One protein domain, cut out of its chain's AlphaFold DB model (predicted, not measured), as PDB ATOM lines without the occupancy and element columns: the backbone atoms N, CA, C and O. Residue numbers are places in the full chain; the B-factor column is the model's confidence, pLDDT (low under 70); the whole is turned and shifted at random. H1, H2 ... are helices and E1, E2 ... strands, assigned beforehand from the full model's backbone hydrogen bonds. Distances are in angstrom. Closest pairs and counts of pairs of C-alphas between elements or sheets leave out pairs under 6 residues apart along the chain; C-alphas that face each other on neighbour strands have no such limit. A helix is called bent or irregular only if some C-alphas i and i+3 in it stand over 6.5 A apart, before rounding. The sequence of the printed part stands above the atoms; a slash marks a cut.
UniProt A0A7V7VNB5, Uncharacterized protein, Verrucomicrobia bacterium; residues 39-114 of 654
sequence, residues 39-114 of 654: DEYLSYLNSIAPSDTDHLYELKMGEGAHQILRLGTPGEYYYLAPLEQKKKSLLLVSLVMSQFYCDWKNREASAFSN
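What this domain is: This is residues 39 to 114 of the 654 residues of an uncharacterized protein of Verrucomicrobia bacterium (UniProt A0A7V7VNB5). One helix, H1, stands in the middle, with a small two-stranded hairpin, E1 and E2, along one side of it, E2 next to H1, and a longer helix, H3, crossing it at a right angle on the other side. The last residues of H3 and the two after it, residues 109 to 114, stick out; the one-turn helix H2 is near E1, and a long link without a named element, residues 81 to 94, leads from the hairpin to the start of H3. The printed part has 76 residues, with three named helices and two named strands in the order H1, H2, E1, E2, H3; the sheet, E1 - E2, is antiparallel, and the class is mostly helix. The whole is compact, with a radius of gyration of the C-alphas of 12.6 A and spans of 40 by 28 by 23 A.

Where its parts are: Find C-alpha 39 at (102.959, -71.661, 20.297); from there H1, residues 39 to 51, runs 19.5 A to C-alpha 51 at (101.082, -76.773, 39.069). H1 is irregular: its C-alphas 47 and 50 are 7.2 A apart. Next come H2, residues 59 to 62, then E1, residues 69 to 71, and E2, residues 78 to 80. H3, residues 95 to 112, runs 26.0 A and ends at C-alpha 112, at (89.274, -85.367, 22.364).

How they stand to each other: Begin at H1, whose centre is nearest to the mean of the C-alphas, at 4.5 A. H1 and E2 have 7 pairs of C-alphas within 8 A, the closest those of Asn 46 and Tyr 78, 5.8 A apart. E1 and E2 form an antiparallel hairpin at 148 degrees; look for N 69 and O 80 at 2.8 A and N 71 and O 78 at 2.9 A, both within hydrogen-bond range. H1 and E1 are apart. With its residues 41 to 44 alone, H1 touches residues 101 to 105 of H3, about perpendicular at 90 degrees; the closest C-alphas are those of Tyr 44 and Tyr 101, 6.4 A apart. The closest C-alphas of H2 and E1 are those of Gly 62 and Leu 69, 5.9 A apart, while H2 is apart from H1 and H3. In H3 every O i to N i+4 pair is within hydrogen-bond range, in H1 7 of 9 are, and H2 is too short for such a pair.

The domain as a whole: The two C-alphas farthest apart are those of Gly 64 and Asn 114, at 41.2 A. The printed part has no cut. The link from E2 to H3, 14 residues, is long; the other three links are short. Residues 109 to 114, of which 109 to 112 belong to H3, stand free. The mean pLDDT of the printed part is 86.0; look for values under 70 at residues 61 to 66, 112 and 114.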
ATOM      1  N   ASP A  39     104.327 -71.860  19.784       95.81
ATOM      2  CA  ASP A  39     102.959 -71.661  20.297       95.81
ATOM      3  C   ASP A  39     102.309 -72.935  20.876       95.81
ATOM      4  O   ASP A  39     101.582 -72.876  21.872       95.81
ATOM      5  N   GLU A  40     102.598 -74.108  20.303       95.69
ATOM      6  CA  GLU A  40     102.134 -75.390  20.849       95.69
ATOM      7  C   GLU A  40     102.801 -75.703  22.189       95.69
ATOM      8  O   GLU A  40     102.130 -76.106  23.141       95.69
ATOM      9  N   TYR A  41     104.109 -75.464  22.297       95.38
ATOM     10  CA  TYR A  41     104.833 -75.642  23.554       95.38
ATOM     11  C   TYR A  41     104.476 -74.562  24.587       95.38
ATOM     12  O   TYR A  41     104.376 -74.855  25.775       95.38
ATOM     13  N   LEU A  42     104.180 -73.332  24.154       95.06
ATOM     14  CA  LEU A  42     103.625 -72.282  25.015       95.06
ATOM     15  C   LEU A  42     102.275 -72.701  25.620       95.06
ATOM     16  O   LEU A  42     101.980 -72.375  26.769       95.06
ATOM     17  N   SER A  43     101.461 -73.429  24.852       95.69
ATOM     18  CA  SER A  43     100.177 -73.969  25.312       95.69
ATOM     19  C   SER A  43     100.379 -75.066  26.364       95.69
ATOM     20  O   SER A  43      99.715 -75.045  27.399       95.69
ATOM     21  N   TYR A  44     101.358 -75.953  26.156       95.50
ATOM     22  CA  TYR A  44     101.808 -76.922  27.162       95.50
ATOM     23  C   TYR A  44     102.274 -76.229  28.452       95.50
ATOM     24  O   TYR A  44     101.685 -76.473  29.506       95.50
ATOM     25  N   LEU A  45     103.247 -75.313  28.368       94.25
ATOM     26  CA  LEU A  45     103.796 -74.595  29.523       94.25
ATOM     27  C   LEU A  45     102.709 -73.870  30.331       94.25
ATOM     28  O   LEU A  45     102.661 -74.003  31.549       94.25
ATOM     29  N   ASN A  46     101.797 -73.147  29.674       94.38
ATOM     30  CA  ASN A  46     100.698 -72.463  30.368       94.38
ATOM     31  C   ASN A  46      99.668 -73.428  30.981       94.38
ATOM     32  O   ASN A  46      99.002 -73.055  31.944       94.38
ATOM     33  N   SER A  47      99.532 -74.653  30.463       94.06
ATOM     34  CA  SER A  47      98.650 -75.662  31.065       94.06
ATOM     35  C   SER A  47      99.232 -76.283  32.340       94.06
ATOM     36  O   SER A  47      98.469 -76.631  33.238       94.06
ATOM     37  N   ILE A  48     100.566 -76.383  32.444       92.25
ATOM     38  CA  ILE A  48     101.250 -76.896  33.643       92.25
ATOM     39  C   ILE A  48     101.596 -75.798  34.655       92.25
ATOM     40  O   ILE A  48     101.752 -76.115  35.830       92.25
ATOM     41  N   ALA A  49     101.672 -74.528  34.241       91.50
ATOM     42  CA  ALA A  49     102.094 -73.400  35.078       91.50
ATOM     43  C   ALA A  49     101.385 -73.277  36.450       91.50
ATOM     44  O   ALA A  49     102.082 -73.018  37.431       91.50
ATOM     45  N   PRO A  50     100.061 -73.525  36.591       89.31
ATOM     46  CA  PRO A  50      99.381 -73.496  37.897       89.31
ATOM     47  C   PRO A  50      99.797 -74.628  38.855       89.31
ATOM     48  O   PRO A  50      99.434 -74.614  40.028       89.31
ATOM     49  N   SER A  51     100.524 -75.624  38.345       89.00
ATOM     50  CA  SER A  51     101.082 -76.773  39.069       89.00
ATOM     51  C   SER A  51     102.616 -76.851  38.994       89.00
ATOM     52  O   SER A  51     103.199 -77.794  39.515       89.00
ATOM     53  N   ASP A  52     103.278 -75.874  38.363       83.06
ATOM     54  CA  ASP A  52     104.734 -75.818  38.170       83.06
ATOM     55  C   ASP A  52     105.430 -75.287  39.439       83.06
ATOM     56  O   ASP A  52     105.961 -74.172  39.482       83.06
ATOM     57  N   THR A  53     105.380 -76.086  40.510       77.69
ATOM     58  CA  THR A  53     106.089 -75.823  41.775       77.69
ATOM     59  C   THR A  53     107.602 -75.921  41.627       77.69
ATOM     60  O   THR A  53     108.332 -75.238  42.342       77.69
ATOM     61  N   ASP A  54     108.056 -76.743  40.682       75.12
ATOM     62  CA  ASP A  54     109.441 -77.217  40.593       75.12
ATOM     63  C   ASP A  54     110.268 -76.425  39.563       75.12
ATOM     64  O   ASP A  54     111.463 -76.666  39.396       75.12
ATOM     65  N   HIS A  55     109.640 -75.449  38.896       74.25
ATOM     66  CA  HIS A  55     110.236 -74.574  37.886       74.25
ATOM     67  C   HIS A  55     110.767 -75.335  36.661       74.25
ATOM     68  O   HIS A  55     111.885 -75.095  36.204       74.25
ATOM     69  N   LEU A  56     109.925 -76.200  36.087       70.75
ATOM     70  CA  LEU A  56     110.203 -77.007  34.890       70.75
ATOM     71  C   LEU A  56     110.647 -76.160  33.680       70.75
ATOM     72  O   LEU A  56     111.329 -76.657  32.787       70.75
ATOM     73  N   TYR A  57     110.318 -74.867  33.653       75.12
ATOM     74  CA  TYR A  57     110.953 -73.921  32.737       75.12
ATOM     75  C   TYR A  57     112.377 -73.549  33.184       75.12
ATOM     76  O   TYR A  57     112.579 -72.672  34.036       75.12
ATOM     77  N   GLU A  58     113.364 -74.176  32.537       72.88
ATOM     78  CA  GLU A  58     114.778 -73.805  32.619       72.88
ATOM     79  C   GLU A  58     114.967 -72.315  32.268       72.88
ATOM     80  O   GLU A  58     114.640 -71.891  31.158       72.88
ATOM     81  N   LEU A  59     115.558 -71.513  33.173       70.56
ATOM     82  CA  LEU A  59     115.796 -70.076  32.921       70.56
ATOM     83  C   LEU A  59     116.576 -69.819  31.620       70.56
ATOM     84  O   LEU A  59     116.337 -68.808  30.967       70.56
ATOM     85  N   LYS A  60     117.426 -70.768  31.211       71.31
ATOM     86  CA  LYS A  60     118.215 -70.721  29.974       71.31
ATOM     87  C   LYS A  60     117.370 -70.594  28.703       71.31
ATOM     88  O   LYS A  60     117.823 -69.970  27.754       71.31
ATOM     89  N   MET A  61     116.127 -71.087  28.681       68.38
ATOM     90  CA  MET A  61     115.204 -70.840  27.556       68.38
ATOM     91  C   MET A  61     114.836 -69.350  27.419       68.38
ATOM     92  O   MET A  61     114.428 -68.897  26.353       68.38
ATOM     93  N   GLY A  62     114.983 -68.572  28.498       68.06
ATOM     94  CA  GLY A  62     114.852 -67.118  28.510       68.06
ATOM     95  C   GLY A  62     116.162 -66.350  28.295       68.06
ATOM     96  O   GLY A  62     116.094 -65.132  28.161       68.06
ATOM     97  N   GLU A  63     117.330 -67.001  28.238       66.62
ATOM     98  CA  GLU A  63     118.648 -66.348  28.181       66.62
ATOM     99  C   GLU A  63     119.367 -66.672  26.859       66.62
ATOM    100  O   GLU A  63     119.875 -67.769  26.653       66.62
ATOM    101  N   GLY A  64     119.415 -65.697  25.944       57.97
ATOM    102  CA  GLY A  64     120.145 -65.780  24.668       57.97
ATOM    103  C   GLY A  64     119.257 -65.885  23.423       57.97
ATOM    104  O   GLY A  64     119.585 -65.300  22.394       57.97
ATOM    105  N   ALA A  65     118.095 -66.538  23.514       60.00
ATOM    106  CA  ALA A  65     117.119 -66.607  22.424       60.00
ATOM    107  C   ALA A  65     115.683 -66.544  22.967       60.00
ATOM    108  O   ALA A  65     115.064 -67.574  23.206       60.00
ATOM    109  N   HIS A  66     115.144 -65.330  23.149       66.81
ATOM    110  CA  HIS A  66     113.822 -65.061  23.745       66.81
ATOM    111  C   HIS A  66     112.625 -65.526  22.874       66.81
ATOM    112  O   HIS A  66     111.774 -64.728  22.474       66.81
ATOM    113  N   GLN A  67     112.539 -66.821  22.564       82.56
ATOM    114  CA  GLN A  67     111.357 -67.436  21.955       82.56
ATOM    115  C   GLN A  67     110.200 -67.488  22.960       82.56
ATOM    116  O   GLN A  67     109.048 -67.303  22.573       82.56
ATOM    117  N   ILE A  68     110.515 -67.674  24.249       90.62
ATOM    118  CA  ILE A  68     109.563 -67.694  25.362       90.62
ATOM    119  C   ILE A  68     110.065 -66.776  26.491       90.62
ATOM    120  O   ILE A  68     111.261 -66.653  26.753       90.62
ATOM    121  N   LEU A  69     109.123 -66.104  27.148       91.06
ATOM    122  CA  LEU A  69     109.301 -65.226  28.297       91.06
ATOM    123  C   LEU A  69     108.401 -65.734  29.429       91.06
ATOM    124  O   LEU A  69     107.181 -65.812  29.258       91.06
ATOM    125  N   ARG A  70     108.986 -66.062  30.586       91.50
ATOM    126  CA  ARG A  70     108.237 -66.370  31.814       91.50
ATOM    127  C   ARG A  70     107.933 -65.076  32.562       91.50
ATOM    128  O   ARG A  70     108.850 -64.324  32.886       91.50
ATOM    129  N   LEU A  71     106.662 -64.843  32.863       90.69
ATOM    130  CA  LEU A  71     106.168 -63.702  33.630       90.69
ATOM    131  C   LEU A  71     105.367 -64.197  34.842       90.69
ATOM    132  O   LEU A  71     104.893 -65.331  34.853       90.69
ATOM    133  N   GLY A  72     105.225 -63.352  35.864       88.12
ATOM    134  CA  GLY A  72     104.579 -63.715  37.133       88.12
ATOM    135  C   GLY A  72     105.541 -64.278  38.187       88.12
ATOM    136  O   GLY A  72     106.764 -64.231  38.041       88.12
ATOM    137  N   THR A  73     104.967 -64.774  39.277       83.88
ATOM    138  CA  THR A  73     105.654 -65.278  40.482       83.88
ATOM    139  C   THR A  73     105.517 -66.800  40.625       83.88
ATOM    140  O   THR A  73     104.660 -67.383  39.963       83.88
ATOM    141  N   PRO A  74     106.319 -67.468  41.484       78.31
ATOM    142  CA  PRO A  74     106.133 -68.885  41.816       78.31
ATOM    143  C   PRO A  74     104.664 -69.245  42.094       78.31
ATOM    144  O   PRO A  74     104.027 -68.609  42.932       78.31
ATOM    145  N   GLY A  75     104.133 -70.240  41.376       76.88
ATOM    146  CA  GLY A  75     102.726 -70.669  41.448       76.88
ATOM    147  C   GLY A  75     101.719 -69.835  40.634       76.88
ATOM    148  O   GLY A  75     100.588 -70.270  40.453       76.88
ATOM    149  N   GLU A  76     102.118 -68.676  40.103       86.69
ATOM    150  CA  GLU A  76     101.286 -67.775  39.283       86.69
ATOM    151  C   GLU A  76     101.992 -67.389  37.966       86.69
ATOM    152  O   GLU A  76     101.842 -66.277  37.448       86.69
ATOM    153  N   TYR A  77     102.807 -68.297  37.422       86.38
ATOM    154  CA  TYR A  77     103.502 -68.058  36.162       86.38
ATOM    155  C   TYR A  77     102.558 -68.075  34.961       86.38
ATOM    156  O   TYR A  77     101.618 -68.864  34.883       86.38
ATOM    157  N   TYR A  78     102.892 -67.257  33.970       92.62
ATOM    158  CA  TYR A  78     102.384 -67.381  32.613       92.62
ATOM    159  C   TYR A  78     103.521 -67.176  31.614       92.62
ATOM    160  O   TYR A  78     104.465 -66.413  31.838       92.62
ATOM    161  N   TYR A  79     103.433 -67.892  30.501       93.75
ATOM    162  CA  TYR A  79     104.465 -67.956  29.480       93.75
ATOM    163  C   TYR A  79     103.970 -67.245  28.220       93.75
ATOM    164  O   TYR A  79     102.922 -67.600  27.676       93.75
ATOM    165  N   LEU A  80     104.723 -66.253  27.739       94.75
ATOM    166  CA  LEU A  80     104.442 -65.532  26.494       94.75
ATOM    167  C   LEU A  80     105.562 -65.737  25.472       94.75
ATOM    168  O   LEU A  80     106.734 -65.706  25.821       94.75
ATOM    169  N   ALA A  81     105.202 -65.869  24.198       94.94
ATOM    170  CA  ALA A  81     106.137 -65.812  23.077       94.94
ATOM    171  C   ALA A  81     105.899 -64.527  22.267       94.94
ATOM    172  O   ALA A  81     104.729 -64.192  22.026       94.94
ATOM    173  N   PRO A  82     106.950 -63.825  21.794       93.06
ATOM    174  CA  PRO A  82     106.791 -62.754  20.815       93.06
ATOM    175  C   PRO A  82     106.043 -63.257  19.572       93.06
ATOM    176  O   PRO A  82     106.212 -64.407  19.155       93.06
ATOM    177  N   LEU A  83     105.221 -62.401  18.957       92.00
ATOM    178  CA  LEU A  83     104.309 -62.800  17.873       92.00
ATOM    179  C   LEU A  83     105.039 -63.459  16.686       92.00
ATOM    180  O   LEU A  83     104.545 -64.424  16.108       92.00
ATOM    181  N   GLU A  84     106.241 -62.972  16.379       93.12
ATOM    182  CA  GLU A  84     107.135 -63.484  15.331       93.12
ATOM    183  C   GLU A  84     107.790 -64.833  15.667       93.12
ATOM    184  O   GLU A  84     108.281 -65.516  14.769       93.12
ATOM    185  N   GLN A  85     107.837 -65.216  16.945       93.25
ATOM    186  CA  GLN A  85     108.458 -66.461  17.410       93.25
ATOM    187  C   GLN A  85     107.432 -67.598  17.513       93.25
ATOM    188  O   GLN A  85     107.768 -68.730  17.190       93.25
ATOM    189  N   LYS A  86     106.162 -67.305  17.845       92.62
ATOM    190  CA  LYS A  86     105.065 -68.294  17.992       92.62
ATOM    191  C   LYS A  86     105.033 -69.386  16.909       92.62
ATOM    192  O   LYS A  86     104.889 -70.562  17.229       92.62
ATOM    193  N   LYS A  87     105.174 -69.009  15.632       94.56
ATOM    194  CA  LYS A  87     105.116 -69.940  14.486       94.56
ATOM    195  C   LYS A  87     106.443 -70.624  14.139       94.56
ATOM    196  O   LYS A  87     106.452 -71.480  13.261       94.56
ATOM    197  N   LYS A  88     107.555 -70.238  14.765       93.94
ATOM    198  CA  LYS A  88     108.866 -70.844  14.516       93.94
ATOM    199  C   LYS A  88     109.009 -72.135  15.319       93.94
ATOM    200  O   LYS A  88     108.435 -72.270  16.405       93.94
ATOM    201  N   SER A  89     109.802 -73.048  14.768       92.75
ATOM    202  CA  SER A  89     110.317 -74.231  15.452       92.75
ATOM    203  C   SER A  89     110.948 -73.830  16.780       92.75
ATOM    204  O   SER A  89     111.813 -72.949  16.806       92.75
ATOM    205  N   LEU A  90     110.513 -74.459  17.868       91.31
ATOM    206  CA  LEU A  90     111.094 -74.221  19.180       91.31
ATOM    207  C   LEU A  90     112.513 -74.800  19.231       91.31
ATOM    208  O   LEU A  90     112.732 -75.958  18.872       91.31
ATOM    209  N   LEU A  91     113.473 -73.993  19.678       86.69
ATOM    210  CA  LEU A  91     114.869 -74.396  19.844       86.69
ATOM    211  C   LEU A  91     115.203 -74.628  21.325       86.69
ATOM    212  O   LEU A  91     114.516 -74.129  22.211       86.69
ATOM    213  N   LEU A  92     116.291 -75.362  21.582       83.00
ATOM    214  CA  LEU A  92     116.880 -75.562  22.919       83.00
ATOM    215  C   LEU A  92     115.954 -76.231  23.963       83.00
ATOM    216  O   LEU A  92     116.098 -76.002  25.163       83.00
ATOM    217  N   VAL A  93     115.041 -77.108  23.531       84.44
ATOM    218  CA  VAL A  93     114.274 -77.975  24.447       84.44
ATOM    219  C   VAL A  93     115.130 -79.168  24.874       84.44
ATOM    220  O   VAL A  93     115.613 -79.923  24.028       84.44
ATOM    221  N   SER A  94     115.301 -79.375  26.180       89.00
ATOM    222  CA  SER A  94     115.965 -80.569  26.707       89.00
ATOM    223  C   SER A  94     115.107 -81.826  26.480       89.00
ATOM    224  O   SER A  94     113.878 -81.775  26.520       89.00
ATOM    225  N   LEU A  95     115.743 -82.982  26.241       90.00
ATOM    226  CA  LEU A  95     115.055 -84.233  25.871       90.00
ATOM    227  C   LEU A  95     113.946 -84.635  26.865       90.00
ATOM    228  O   LEU A  95     112.895 -85.125  26.459       90.00
ATOM    229  N   VAL A  96     114.167 -84.374  28.156       90.94
ATOM    230  CA  VAL A  96     113.200 -84.614  29.238       90.94
ATOM    231  C   VAL A  96     111.950 -83.741  29.075       90.94
ATOM    232  O   VAL A  96     110.830 -84.244  29.146       90.94
ATOM    233  N   MET A  97     112.122 -82.449  28.781       89.56
ATOM    234  CA  MET A  97     111.003 -81.525  28.574       89.56
ATOM    235  C   MET A  97     110.247 -81.817  27.273       89.56
ATOM    236  O   MET A  97     109.017 -81.754  27.251       89.56
ATOM    237  N   SER A  98     110.955 -82.237  26.220       91.81
ATOM    238  CA  SER A  98     110.344 -82.760  24.991       91.81
ATOM    239  C   SER A  98     109.484 -84.001  25.262       91.81
ATOM    240  O   SER A  98     108.386 -84.115  24.718       91.81
ATOM    241  N   GLN A  99     109.933 -84.912  26.134       94.06
ATOM    242  CA  GLN A  99     109.146 -86.085  26.520       94.06
ATOM    243  C   GLN A  99     107.882 -85.695  27.302       94.06
ATOM    244  O   GLN A  99     106.799 -86.169  26.958       94.06
ATOM    245  N   PHE A 100     107.977 -84.798  28.291       92.81
ATOM    246  CA  PHE A 100     106.796 -84.328  29.029       92.81
ATOM    247  C   PHE A 100     105.784 -83.599  28.129       92.81
ATOM    248  O   PHE A 100     104.580 -83.830  28.257       92.81
ATOM    249  N   TYR A 101     106.252 -82.787  27.172       95.06
ATOM    250  CA  TYR A 101     105.399 -82.179  26.146       95.06
ATOM    251  C   TYR A 101     104.665 -83.239  25.307       95.06
ATOM    252  O   TYR A 101     103.451 -83.143  25.114       95.06
ATOM    253  N   CYS A 102     105.366 -84.277  24.842       95.19
ATOM    254  CA  CYS A 102     104.759 -85.371  24.080       95.19
ATOM    255  C   CYS A 102     103.722 -86.145  24.911       95.19
ATOM    256  O   CYS A 102     102.615 -86.395  24.433       95.19
ATOM    257  N   ASP A 103     104.028 -86.470  26.168       95.00
ATOM    258  CA  ASP A 103     103.101 -87.150  27.080       95.00
ATOM    259  C   ASP A 103     101.862 -86.304  27.411       95.00
ATOM    260  O   ASP A 103     100.775 -86.853  27.612       95.00
ATOM    261  N   TRP A 104     102.000 -84.978  27.464       95.56
ATOM    262  CA  TRP A 104     100.877 -84.049  27.572       95.56
ATOM    263  C   TRP A 104     100.035 -84.037  26.290       95.56
ATOM    264  O   TRP A 104      98.821 -84.236  26.350       95.56
ATOM    265  N   LYS A 105     100.670 -83.898  25.119       95.62
ATOM    266  CA  LYS A 105      99.976 -83.830  23.823       95.62
ATOM    267  C   LYS A 105      99.225 -85.123  23.494       95.62
ATOM    268  O   LYS A 105      98.105 -85.083  22.986       95.62
ATOM    269  N   ASN A 106      99.795 -86.271  23.861       94.25
ATOM    270  CA  ASN A 106      99.148 -87.576  23.736       94.25
ATOM    271  C   ASN A 106      97.915 -87.702  24.649       94.25
ATOM    272  O   ASN A 106      96.897 -88.261  24.230       94.25
ATOM    273  N   ARG A 107      97.953 -87.147  25.872       93.25
ATOM    274  CA  ARG A 107      96.779 -87.085  26.766       93.25
ATOM    275  C   ARG A 107      95.694 -86.162  26.215       93.25
ATOM    276  O   ARG A 107      94.527 -86.538  26.246       93.25
ATOM    277  N   GLU A 108      96.067 -85.009  25.670       89.88
ATOM    278  CA  GLU A 108      95.138 -84.058  25.048       89.88
ATOM    279  C   GLU A 108      94.396 -84.696  23.853       89.88
ATOM    280  O   GLU A 108      93.165 -84.721  23.822       89.88
ATOM    281  N   ALA A 109      95.122 -85.329  22.923       82.19
ATOM    282  CA  ALA A 109      94.532 -86.070  21.802       82.19
ATOM    283  C   ALA A 109      93.637 -87.244  22.257       82.19
ATOM    284  O   ALA A 109      92.602 -87.524  21.643       82.19
ATOM    285  N   SER A 110      93.999 -87.912  23.357       85.19
ATOM    286  CA  SER A 110      93.184 -88.974  23.963       85.19
ATOM    287  C   SER A 110      91.899 -88.437  24.603       85.19
ATOM    288  O   SER A 110      90.877 -89.118  24.573       85.19
ATOM    289  N   ALA A 111      91.916 -87.223  25.165       80.81
ATOM    290  CA  ALA A 111      90.725 -86.587  25.724       80.81
ATOM    291  C   ALA A 111      89.700 -86.265  24.624       80.81
ATOM    292  O   ALA A 111      88.549 -86.681  24.734       80.81
ATOM    293  N   PHE A 112      90.138 -85.641  23.522       68.69
ATOM    294  CA  PHE A 112      89.274 -85.367  22.364       68.69
ATOM    295  C   PHE A 112      88.721 -86.644  21.714       68.69
ATOM    296  O   PHE A 112      87.574 -86.676  21.277       68.69
ATOM    297  N   SER A 113      89.499 -87.731  21.703       71.88
ATOM    298  CA  SER A 113      89.069 -89.023  21.141       71.88
ATOM    299  C   SER A 113      87.983 -89.731  21.968       71.88
ATOM    300  O   SER A 113      87.354 -90.664  21.473       71.88
ATOM    301  N   ASN A 114      87.751 -89.302  23.215       62.66
ATOM    302  CA  ASN A 114      86.708 -89.829  24.099       62.66
ATOM    303  C   ASN A 114      85.414 -88.988  24.087       62.66
ATOM    304  O   ASN A 114      84.486 -89.304  24.836       62.66
TER     305      ASN A 114